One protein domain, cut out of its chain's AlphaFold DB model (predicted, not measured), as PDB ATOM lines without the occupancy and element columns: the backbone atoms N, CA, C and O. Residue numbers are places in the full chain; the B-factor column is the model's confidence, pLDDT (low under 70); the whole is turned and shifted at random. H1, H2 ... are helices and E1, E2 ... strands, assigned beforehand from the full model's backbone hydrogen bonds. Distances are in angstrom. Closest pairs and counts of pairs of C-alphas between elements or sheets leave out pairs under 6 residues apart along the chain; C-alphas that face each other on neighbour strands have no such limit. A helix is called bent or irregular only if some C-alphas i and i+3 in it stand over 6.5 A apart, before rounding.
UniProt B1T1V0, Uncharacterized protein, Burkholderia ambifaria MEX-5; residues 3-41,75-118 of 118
ATOM      1  N   ARG A   3     280.756 288.917 432.190       78.88
ATOM      2  CA  ARG A   3     279.658 288.361 431.401       78.88
ATOM      3  C   ARG A   3     279.769 288.847 429.955       78.88
ATOM      4  O   ARG A   3     279.575 290.030 429.683       78.88
ATOM      5  N   TYR A   4     280.005 287.937 429.012       75.81
ATOM      6  CA  TYR A   4     280.054 288.249 427.582       75.81
ATOM      7  C   TYR A   4     279.279 287.216 426.761       75.81
ATOM      8  O   TYR A   4     279.516 286.015 426.875       75.81
ATOM      9  N   LEU A   5     278.347 287.697 425.932       80.44
ATOM     10  CA  LEU A   5     277.433 286.898 425.106       80.44
ATOM     11  C   LEU A   5     276.837 285.692 425.859       80.44
ATOM     12  O   LEU A   5     275.888 285.845 426.624       80.44
ATOM     13  N   TYR A   6     277.410 284.505 425.655       68.62
ATOM     14  CA  TYR A   6     276.903 283.223 426.138       68.62
ATOM     15  C   TYR A   6     277.614 282.689 427.382       68.62
ATOM     16  O   TYR A   6     277.242 281.621 427.865       68.62
ATOM     17  N   GLY A   7     278.572 283.413 427.964       73.75
ATOM     18  CA  GLY A   7     279.213 282.935 429.185       73.75
ATOM     19  C   GLY A   7     280.086 283.943 429.905       73.75
ATOM     20  O   GLY A   7     279.933 285.158 429.770       73.75
ATOM     21  N   ALA A   8     280.970 283.385 430.719       78.69
ATOM     22  CA  ALA A   8     282.058 284.099 431.343       78.69
ATOM     23  C   ALA A   8     283.200 284.256 430.327       78.69
ATOM     24  O   ALA A   8     283.555 283.302 429.635       78.69
ATOM     25  N   TYR A   9     283.757 285.455 430.231       78.88
ATOM     26  CA  TYR A   9     284.829 285.805 429.313       78.88
ATOM     27  C   TYR A   9     285.975 286.468 430.061       78.88
ATOM     28  O   TYR A   9     285.773 287.272 430.977       78.88
ATOM     29  N   GLU A  10     287.180 286.132 429.620       74.81
ATOM     30  CA  GLU A  10     288.421 286.755 430.036       74.81
ATOM     31  C   GLU A  10     289.384 286.763 428.838       74.81
ATOM     32  O   GLU A  10     289.439 285.771 428.101       74.81
ATOM     33  N   PRO A  11     290.122 287.860 428.591       76.94
ATOM     34  CA  PRO A  11     291.121 287.897 427.530       76.94
ATOM     35  C   PRO A  11     292.236 286.867 427.780       76.94
ATOM     36  O   PRO A  11     293.139 287.086 428.586       76.94
ATOM     37  N   LEU A  12     292.191 285.746 427.054       78.56
ATOM     38  CA  LEU A  12     293.177 284.664 427.186       78.56
ATOM     39  C   LEU A  12     294.598 285.105 426.822       78.56
ATOM     40  O   LEU A  12     295.559 284.551 427.346       78.56
ATOM     41  N   ASP A  13     294.739 286.113 425.960       80.38
ATOM     42  CA  ASP A  13     296.041 286.600 425.501       80.38
ATOM     43  C   ASP A  13     296.910 287.084 426.673       80.38
ATOM     44  O   ASP A  13     298.090 286.746 426.738       80.38
ATOM     45  N   THR A  14     296.326 287.786 427.649       82.12
ATOM     46  CA  THR A  14     297.055 288.257 428.838       82.12
ATOM     47  C   THR A  14     297.449 287.101 429.754       82.12
ATOM     48  O   THR A  14     298.570 287.071 430.259       82.12
ATOM     49  N   ALA A  15     296.552 286.132 429.948       85.06
ATOM     50  CA  ALA A  15     296.802 284.982 430.813       85.06
ATOM     51  C   ALA A  15     297.857 284.026 430.226       85.06
ATOM     52  O   ALA A  15     298.648 283.441 430.962       85.06
ATOM     53  N   LEU A  16     297.889 283.880 428.898       90.88
ATOM     54  CA  LEU A  16     298.790 282.959 428.203       90.88
ATOM     55  C   LEU A  16     300.125 283.600 427.808       90.88
ATOM     56  O   LEU A  16     301.094 282.869 427.600       90.88
ATOM     57  N   ALA A  17     300.215 284.932 427.729       91.50
ATOM     58  CA  ALA A  17     301.436 285.630 427.322       91.50
ATOM     59  C   ALA A  17     302.697 285.202 428.103       91.50
ATOM     60  O   ALA A  17     303.709 284.956 427.445       91.50
ATOM     61  N   PRO A  18     302.673 285.031 429.444       93.75
ATOM     62  CA  PRO A  18     303.839 284.535 430.175       93.75
ATOM     63  C   PRO A  18     304.248 283.120 429.744       93.75
ATOM     64  O   PRO A  18     305.428 282.828 429.579       93.75
ATOM     65  N   LEU A  19     303.284 282.231 429.503       95.25
ATOM     66  CA  LEU A  19     303.578 280.857 429.088       95.25
ATOM     67  C   LEU A  19     304.248 280.824 427.711       95.25
ATOM     68  O   LEU A  19     305.184 280.055 427.497       95.25
ATOM     69  N   LEU A  20     303.797 281.682 426.794       95.50
ATOM     70  CA  LEU A  20     304.390 281.813 425.465       95.50
ATOM     71  C   LEU A  20     305.787 282.448 425.532       95.50
ATOM     72  O   LEU A  20     306.714 281.946 424.897       95.50
ATOM     73  N   SER A  21     305.967 283.515 426.318       96.19
ATOM     74  CA  SER A  21     307.243 284.239 426.401       96.19
ATOM     75  C   SER A  21     308.363 283.411 427.038       96.19
ATOM     76  O   SER A  21     309.513 283.512 426.617       96.19
ATOM     77  N   TYR A  22     308.037 282.546 428.003       96.62
ATOM     78  CA  TYR A  22     309.002 281.643 428.640       96.62
ATOM     79  C   TYR A  22     309.226 280.323 427.881       96.62
ATOM     80  O   TYR A  22     310.018 279.480 428.332       96.62
ATOM     81  N   GLY A  23     308.556 280.135 426.737       97.12
ATOM     82  CA  GLY A  23     308.634 278.913 425.937       97.12
ATOM     83  C   GLY A  23     308.034 277.694 426.643       97.12
ATOM     84  O   GLY A  23     308.528 276.581 426.479       97.12
ATOM     85  N   LEU A  24     307.015 277.905 427.479       98.06
ATOM     86  CA  LEU A  24     306.275 276.845 428.173       98.06
ATOM     87  C   LEU A  24     305.095 276.344 427.336       98.06
ATOM     88  O   LEU A  24     304.710 275.183 427.430       98.06
ATOM     89  N   ALA A  25     304.536 277.208 426.493       97.31
ATOM     90  CA  ALA A  25     303.479 276.874 425.553       97.31
ATOM     91  C   ALA A  25     303.759 277.501 424.182       97.31
ATOM     92  O   ALA A  25     304.563 278.424 424.052       97.31
ATOM     93  N   GLN A  26     303.056 277.022 423.161       96.25
ATOM     94  CA  GLN A  26     303.060 277.590 421.819       96.25
ATOM     95  C   GLN A  26     301.629 277.830 421.346       96.25
ATOM     96  O   GLN A  26     300.744 277.011 421.581       96.25
ATOM     97  N   MET A  27     301.416 278.942 420.642       93.69
ATOM     98  CA  MET A  27     300.176 279.214 419.922       93.69
ATOM     99  C   MET A  27     300.419 279.057 418.423       93.69
ATOM    100  O   MET A  27     301.352 279.644 417.876       93.69
ATOM    101  N   VAL A  28     299.570 278.272 417.769       93.19
ATOM    102  CA  VAL A  28     299.516 278.139 416.315       93.19
ATOM    103  C   VAL A  28     298.205 278.741 415.842       93.19
ATOM    104  O   VAL A  28     297.136 278.423 416.365       93.19
ATOM    105  N   ARG A  29     298.284 279.620 414.845       91.19
ATOM    106  CA  ARG A  29     297.110 280.237 414.234       91.19
ATOM    107  C   ARG A  29     296.860 279.621 412.870       91.19
ATOM    108  O   ARG A  29     297.726 279.683 412.003       91.19
ATOM    109  N   GLU A  30     295.663 279.093 412.673       91.31
ATOM    110  CA  GLU A  30     295.190 278.700 411.353       91.31
ATOM    111  C   GLU A  30     294.718 279.947 410.593       91.31
ATOM    112  O   GLU A  30     293.914 280.742 411.089       91.31
ATOM    113  N   THR A  31     295.265 280.164 409.398       88.12
ATOM    114  CA  THR A  31     295.057 281.405 408.637       88.12
ATOM    115  C   THR A  31     293.635 281.518 408.087       88.12
ATOM    116  O   THR A  31     293.063 282.608 408.099       88.12
ATOM    117  N   GLU A  32     293.057 280.399 407.650       89.06
ATOM    118  CA  GLU A  32     291.754 280.357 406.977       89.06
ATOM    119  C   GLU A  32     290.591 280.477 407.967       89.06
ATOM    120  O   GLU A  32     289.728 281.341 407.826       89.06
ATOM    121  N   THR A  33     290.607 279.672 409.028       90.75
ATOM    122  CA  THR A  33     289.549 279.643 410.052       90.75
ATOM    123  C   THR A  33     289.733 280.713 411.129       90.75
ATOM    124  O   THR A  33     288.831 280.965 411.927       90.75
ATOM    125  N   ARG A  34     290.918 281.344 411.184       86.19
ATOM    126  CA  ARG A  34     291.382 282.201 412.290       86.19
ATOM    127  C   ARG A  34     291.415 281.480 413.644       86.19
ATOM    128  O   ARG A  34     291.521 282.153 414.674       86.19
ATOM    129  N   GLN A  35     291.356 280.150 413.655       88.25
ATOM    130  CA  GLN A  35     291.424 279.351 414.868       88.25
ATOM    131  C   GLN A  35     292.800 279.500 415.521       88.25
ATOM    132  O   GLN A  35     293.836 279.518 414.855       88.25
ATOM    133  N   ARG A  36     292.805 279.620 416.850       89.94
ATOM    134  CA  ARG A  36     294.017 279.588 417.670       89.94
ATOM    135  C   ARG A  36     294.074 278.238 418.367       89.94
ATOM    136  O   ARG A  36     293.140 277.873 419.077       89.94
ATOM    137  N   MET A  37     295.159 277.510 418.158       91.81
ATOM    138  CA  MET A  37     295.470 276.268 418.853       91.81
ATOM    139  C   MET A  37     296.612 276.533 419.823       91.81
ATOM    140  O   MET A  37     297.580 277.202 419.464       91.81
ATOM    141  N   TYR A  38     296.500 276.016 421.040       93.06
ATOM    142  CA  TYR A  38     297.521 276.160 422.070       93.06
ATOM    143  C   TYR A  38     298.067 274.785 422.426       93.06
ATOM    144  O   TYR A  38     297.301 273.851 422.651       93.06
ATOM    145  N   PHE A  39     299.387 274.681 422.488       95.56
ATOM    146  CA  PHE A  39     300.096 273.451 422.801       95.56
ATOM    147  C   PHE A  39     300.987 273.694 424.011       95.56
ATOM    148  O   PHE A  39     301.767 274.647 424.026       95.56
ATOM    149  N   LEU A  40     300.871 272.836 425.023       96.25
ATOM    150  CA  LEU A  40     301.831 272.804 426.118       96.25
ATOM    151  C   LEU A  40     303.118 272.146 425.605       96.25
ATOM    152  O   LEU A  40     303.070 271.077 424.999       96.25
ATOM    153  N   LEU A  41     304.256 272.800 425.815       97.94
ATOM    154  CA  LEU A  41     305.564 272.287 425.408       97.94
ATOM    155  C   LEU A  41     306.167 271.428 426.531       97.94
ATOM    156  O   LEU A  41     305.772 271.596 427.686       97.94
ATOM    157  N   LYS A  75     278.730 264.293 429.655       94.12
ATOM    158  CA  LYS A  75     277.909 265.508 429.536       94.12
ATOM    159  C   LYS A  75     278.419 266.390 428.405       94.12
ATOM    160  O   LYS A  75     279.615 266.622 428.267       94.12
ATOM    161  N   SER A  76     277.496 266.905 427.604       92.50
ATOM    162  CA  SER A  76     277.794 267.923 426.597       92.50
ATOM    163  C   SER A  76     277.961 269.305 427.233       92.50
ATOM    164  O   SER A  76     277.400 269.592 428.295       92.50
ATOM    165  N   GLY A  77     278.678 270.195 426.543       86.81
ATOM    166  CA  GLY A  77     278.819 271.591 426.966       86.81
ATOM    167  C   GLY A  77     277.474 272.310 427.123       86.81
ATOM    168  O   GLY A  77     277.297 273.059 428.077       86.81
ATOM    169  N   ASP A  78     276.494 272.022 426.259       88.56
ATOM    170  CA  ASP A  78     275.142 272.594 426.352       88.56
ATOM    171  C   ASP A  78     274.401 272.143 427.622       88.56
ATOM    172  O   ASP A  78     273.770 272.953 428.304       88.56
ATOM    173  N   GLN A  79     274.516 270.866 428.001       92.38
ATOM    174  CA  GLN A  79     273.925 270.364 429.247       92.38
ATOM    175  C   GLN A  79     274.540 271.039 430.476       92.38
ATOM    176  O   GLN A  79     273.809 271.462 431.373       92.38
ATOM    177  N   LEU A  80     275.870 271.170 430.500       90.25
ATOM    178  CA  LEU A  80     276.588 271.840 431.585       90.25
ATOM    179  C   LEU A  80     276.210 273.323 431.673       90.25
ATOM    180  O   LEU A  80     275.911 273.813 432.762       90.25
ATOM    181  N   ALA A  81     276.129 274.012 430.533       85.88
ATOM    182  CA  ALA A  81     275.689 275.401 430.473       85.88
ATOM    183  C   ALA A  81     274.262 275.552 431.019       85.88
ATOM    184  O   ALA A  81     274.021 276.370 431.904       85.88
ATOM    185  N   LYS A  82     273.317 274.715 430.573       89.62
ATOM    186  CA  LYS A  82     271.935 274.723 431.083       89.62
ATOM    187  C   LYS A  82     271.868 274.545 432.595       89.62
ATOM    188  O   LYS A  82     271.010 275.152 433.227       89.62
ATOM    189  N   TRP A  83     272.735 273.723 433.182       89.56
ATOM    190  CA  TRP A  83     272.803 273.562 434.635       89.56
ATOM    191  C   TRP A  83     273.357 274.802 435.326       89.56
ATOM    192  O   TRP A  83     272.762 275.251 436.302       89.56
ATOM    193  N   GLN A  84     274.431 275.384 434.795       85.19
ATOM    194  CA  GLN A  84     274.999 276.630 435.305       85.19
ATOM    195  C   GLN A  84     273.957 277.761 435.318       85.19
ATOM    196  O   GLN A  84     273.800 278.443 436.326       85.19
ATOM    197  N   TYR A  85     273.170 277.901 434.247       86.12
ATOM    198  CA  TYR A  85     272.111 278.912 434.140       86.12
ATOM    199  C   TYR A  85     270.886 278.664 435.033       86.12
ATOM    200  O   TYR A  85     270.024 279.533 435.112       86.12
ATOM    201  N   ARG A  86     270.784 277.529 435.742       88.44
ATOM    202  CA  ARG A  86     269.756 277.371 436.790       88.44
ATOM    203  C   ARG A  86     270.055 278.223 438.018       88.44
ATOM    204  O   ARG A  86     269.146 278.507 438.790       88.44
ATOM    205  N   HIS A  87     271.315 278.596 438.215       86.88
ATOM    206  CA  HIS A  87     271.721 279.391 439.358       86.88
ATOM    207  C   HIS A  87     271.433 280.883 439.103       86.88
ATOM    208  O   HIS A  87     271.902 281.421 438.091       86.88
ATOM    209  N   PRO A  88     270.723 281.585 440.009       85.56
ATOM    210  CA  PRO A  88     270.303 282.972 439.801       85.56
ATOM    211  C   PRO A  88     271.446 283.933 439.456       85.56
ATOM    212  O   PRO A  88     271.311 284.718 438.522       85.56
ATOM    213  N   SER A  89     272.598 283.818 440.126       83.12
ATOM    214  CA  SER A  89     273.785 284.652 439.859       83.12
ATOM    215  C   SER A  89     274.304 284.557 438.420       83.12
ATOM    216  O   SER A  89     274.828 285.530 437.890       83.12
ATOM    217  N   TYR A  90     274.133 283.410 437.756       81.44
ATOM    218  CA  TYR A  90     274.547 283.232 436.361       81.44
ATOM    219  C   TYR A  90     273.438 283.615 435.373       81.44
ATOM    220  O   TYR A  90     273.731 284.150 434.305       81.44
ATOM    221  N   ALA A  91     272.170 283.380 435.726       83.00
ATOM    222  CA  ALA A  91     271.019 283.767 434.907       83.00
ATOM    223  C   ALA A  91     270.800 285.288 434.864       83.00
ATOM    224  O   ALA A  91     270.447 285.831 433.819       83.00
ATOM    225  N   GLY A  92     271.008 285.965 435.996       81.38
ATOM    226  CA  GLY A  92     270.739 287.391 436.175       81.38
ATOM    227  C   GLY A  92     271.901 288.322 435.822       81.38
ATOM    228  O   GLY A  92     271.693 289.533 435.769       81.38
ATOM    229  N   ALA A  93     273.104 287.795 435.571       81.62
ATOM    230  CA  ALA A  93     274.273 288.610 435.240       81.62
ATOM    231  C   ALA A  93     274.068 289.365 433.916       81.62
ATOM    232  O   ALA A  93     273.876 288.745 432.858       81.62
ATOM    233  N   LYS A  94     274.142 290.703 433.954       83.69
ATOM    234  CA  LYS A  94     274.005 291.529 432.749       83.69
ATOM    235  C   LYS A  94     275.283 291.517 431.930       83.69
ATOM    236  O   LYS A  94     276.385 291.332 432.438       83.69
ATOM    237  N   HIS A  95     275.130 291.732 430.628       82.19
ATOM    238  CA  HIS A  95     276.266 291.849 429.725       82.19
ATOM    239  C   HIS A  95     277.228 292.955 430.181       82.19
ATOM    240  O   HIS A  95     276.795 294.070 430.455       82.19
ATOM    241  N   GLY A  96     278.522 292.641 430.236       81.69
ATOM    242  CA  GLY A  96     279.571 293.565 430.668       81.69
ATOM    243  C   GLY A  96     279.750 293.677 432.185       81.69
ATOM    244  O   GLY A  96     280.722 294.290 432.615       81.69
ATOM    245  N   GLU A  97     278.879 293.070 432.995       85.06
ATOM    246  CA  GLU A  97     279.045 293.031 434.451       85.06
ATOM    247  C   GLU A  97     279.912 291.840 434.883       85.06
ATOM    248  O   GLU A  97     280.042 290.826 434.185       85.06
ATOM    249  N   THR A  98     280.531 291.968 436.054       82.69
ATOM    250  CA  THR A  98     281.267 290.872 436.683       82.69
ATOM    251  C   THR A  98     280.278 289.851 437.233       82.69
ATOM    252  O   THR A  98     279.330 290.204 437.924       82.69
ATOM    253  N   ILE A  99     280.506 288.573 436.936       82.62
ATOM    254  CA  ILE A  99     279.795 287.475 437.593       82.62
ATOM    255  C   ILE A  99     280.456 287.248 438.954       82.62
ATOM    256  O   ILE A  99     281.642 286.895 439.004       82.62
ATOM    257  N   ASP A 100     279.692 287.451 440.025       83.44
ATOM    258  CA  ASP A 100     280.160 287.283 441.398       83.44
ATOM    259  C   ASP A 100     280.388 285.815 441.770       83.44
ATOM    260  O   ASP A 100     279.825 284.882 441.188       83.44
ATOM    261  N   SER A 101     281.244 285.610 442.770       85.81
ATOM    262  CA  SER A 101     281.515 284.285 443.323       85.81
ATOM    263  C   SER A 101     280.310 283.760 444.106       85.81
ATOM    264  O   SER A 101     279.759 284.463 444.947       85.81
ATOM    265  N   ILE A 102     279.964 282.489 443.894       89.12
ATOM    266  CA  ILE A 102     278.940 281.761 444.667       89.12
ATOM    267  C   ILE A 102     279.557 280.876 445.764       89.12
ATOM    268  O   ILE A 102     278.909 279.976 446.290       89.12
ATOM    269  N   ALA A 103     280.840 281.079 446.088       90.00
ATOM    270  CA  ALA A 103     281.586 280.184 446.970       90.00
ATOM    271  C   ALA A 103     280.967 280.062 448.371       90.00
ATOM    272  O   ALA A 103     280.871 278.949 448.884       90.00
ATOM    273  N   GLU A 104     280.525 281.171 448.972       93.06
ATOM    274  CA  GLU A 104     279.907 281.139 450.306       93.06
ATOM    275  C   GLU A 104     278.587 280.362 450.310       93.06
ATOM    276  O   GLU A 104     278.375 279.516 451.175       93.06
ATOM    277  N   GLU A 105     277.738 280.575 449.299       92.88
ATOM    278  CA  GLU A 105     276.477 279.842 449.138       92.88
ATOM    279  C   GLU A 105     276.725 278.333 449.022       92.88
ATOM    280  O   GLU A 105     276.090 277.529 449.706       92.88
ATOM    281  N   VAL A 106     277.696 277.939 448.192       92.00
ATOM    282  CA  VAL A 106     278.051 276.528 448.003       92.00
ATOM    283  C   VAL A 106     278.581 275.910 449.296       92.00
ATOM    284  O   VAL A 106     278.198 274.785 449.618       92.00
ATOM    285  N   ARG A 107     279.428 276.621 450.053       94.38
ATOM    286  CA  ARG A 107     279.934 276.125 451.345       94.38
ATOM    287  C   ARG A 107     278.811 275.933 452.359       94.38
ATOM    288  O   ARG A 107     278.787 274.890 453.003       94.38
ATOM    289  N   GLY A 108     277.872 276.876 452.449       96.19
ATOM    290  CA  GLY A 108     276.689 276.735 453.304       96.19
ATOM    291  C   GLY A 108     275.885 275.486 452.949       96.19
ATOM    292  O   GLY A 108     275.628 274.644 453.804       96.19
ATOM    293  N   ARG A 109     275.611 275.283 451.655       93.88
ATOM    294  CA  ARG A 109     274.865 274.108 451.183       93.88
ATOM    295  C   ARG A 109     275.564 272.781 451.475       93.88
ATOM    296  O   ARG A 109     274.889 271.782 451.694       93.88
ATOM    297  N   ILE A 110     276.896 272.742 451.427       94.19
ATOM    298  CA  ILE A 110     277.669 271.544 451.788       94.19
ATOM    299  C   ILE A 110     277.547 271.270 453.288       94.19
ATOM    300  O   ILE A 110     277.254 270.137 453.654       94.19
ATOM    301  N   ALA A 111     277.699 272.294 454.134       95.81
ATOM    302  CA  ALA A 111     277.571 272.144 455.582       95.81
ATOM    303  C   ALA A 111     276.181 271.622 455.986       95.81
ATOM    304  O   ALA A 111     276.082 270.709 456.804       95.81
ATOM    305  N   ASP A 112     275.114 272.128 455.357       95.88
ATOM    306  CA  ASP A 112     273.744 271.655 455.597       95.88
ATOM    307  C   ASP A 112     273.561 270.178 455.208       95.88
ATOM    308  O   ASP A 112     272.896 269.413 455.911       95.88
ATOM    309  N   LEU A 113     274.159 269.756 454.086       94.81
ATOM    310  CA  LEU A 113     274.118 268.367 453.622       94.81
ATOM    311  C   LEU A 113     274.902 267.427 454.540       94.81
ATOM    312  O   LEU A 113     274.451 266.312 454.791       94.81
ATOM    313  N   GLU A 114     276.056 267.864 455.040       93.31
ATOM    314  CA  GLU A 114     276.853 267.105 456.005       93.31
ATOM    315  C   GLU A 114     276.113 266.962 457.339       93.31
ATOM    316  O   GLU A 114     276.061 265.863 457.884       93.31
ATOM    317  N   ALA A 115     275.467 268.029 457.817       90.88
ATOM    318  CA  ALA A 115     274.662 268.007 459.037       90.88
ATOM    319  C   ALA A 115     273.388 267.154 458.913       90.88
ATOM    320  O   ALA A 115     272.941 266.584 459.901       90.88
ATOM    321  N   SER A 116     272.803 267.057 457.715       83.94
ATOM    322  CA  SER A 116     271.601 266.245 457.459       83.94
ATOM    323  C   SER A 116     271.901 264.757 457.234       83.94
ATOM    324  O   SER A 116     270.992 263.934 457.300       83.94
ATOM    325  N   ASN A 117     273.158 264.416 456.926       70.94
ATOM    326  CA  ASN A 117     273.637 263.043 456.740       70.94
ATOM    327  C   ASN A 117     274.306 262.460 458.003       70.94
ATOM    328  O   ASN A 117     274.759 261.312 457.958       70.94
ATOM    329  N   ALA A 118     274.404 263.246 459.080       53.62
ATOM    330  CA  ALA A 118     274.913 262.853 460.395       53.62
ATOM    331  C   ALA A 118     273.762 262.456 461.332       53.62
ATOM    332  O   ALA A 118     273.970 261.516 462.132       53.62
TER     333      ALA A 118
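This is residues 3 to 41 and 75 to 118 of the 118 residues of an uncharacterized protein of Burkholderia ambifaria MEX-5 (UniProt B1T1V0). What does the model look like? It is an open, elongated run of small parts: the strand hairpin E2 and E3, with H1 at E2's beginning, makes one end, and helix H4 sticks out at the other. Between these ends lie E1, H2 and H3, with few contacts. What is it built of? The printed part has 83 residues, mixed in class, with four named helices and three named strands in the order E1 H1 E2 E3 H2 H3 H4. It is extended, with a radius of gyration of the C-alphas of 18.6 A and spans of 54 by 28 by 26 A.

How does the sheet pair? E2, residues 25 to 29, and E3, residues 36 to 40, are antiparallel neighbours at 159 degrees and form a hairpin; N 26 and O 39 are within hydrogen-bond range at 2.8 A. What comes close? H1, residues 12 to 21, has 4 pairs of C-alphas within 8 A of E2, the closest those of Leu 19 and Ala 25, 5.3 A apart. How do the others stand? E1, residues 7 to 9, pairs with no named strand. H2, residues 77 to 84, and H3, residues 88 to 91, are close but not clearly touching; their closest C-alphas, of Gln 84 and Tyr 90, are 6.7 A apart. H4, residues 103 to 116, touches no helix. Are the helix backbones complete? Every O i to N i+4 pair is within hydrogen-bond range in H2 and H4, but 4 of 6 in H1; H3 is too short for such a pair.

Where are the anchors? E2 begins at C-alpha 25 (303.479, 276.874, 425.553), and H4 ends at C-alpha 116 (271.601, 266.245, 457.459). How long are the elements? H4 measures 20.1 A, H1 14.1 A, E2 and E3 13.4 A each, and H2 10.5 A. H1 is irregular, with C-alphas 15 and 18 7.1 A apart.

Is anything missing? Residues 42 to 74 are not printed, and C-alphas 41 and 75 are 28.8 A apart across the cut. Which link is long? The link from H3 to H4 is long, with 11 residues. Where is confidence low? Residues 6 and 118 have pLDDT under 70.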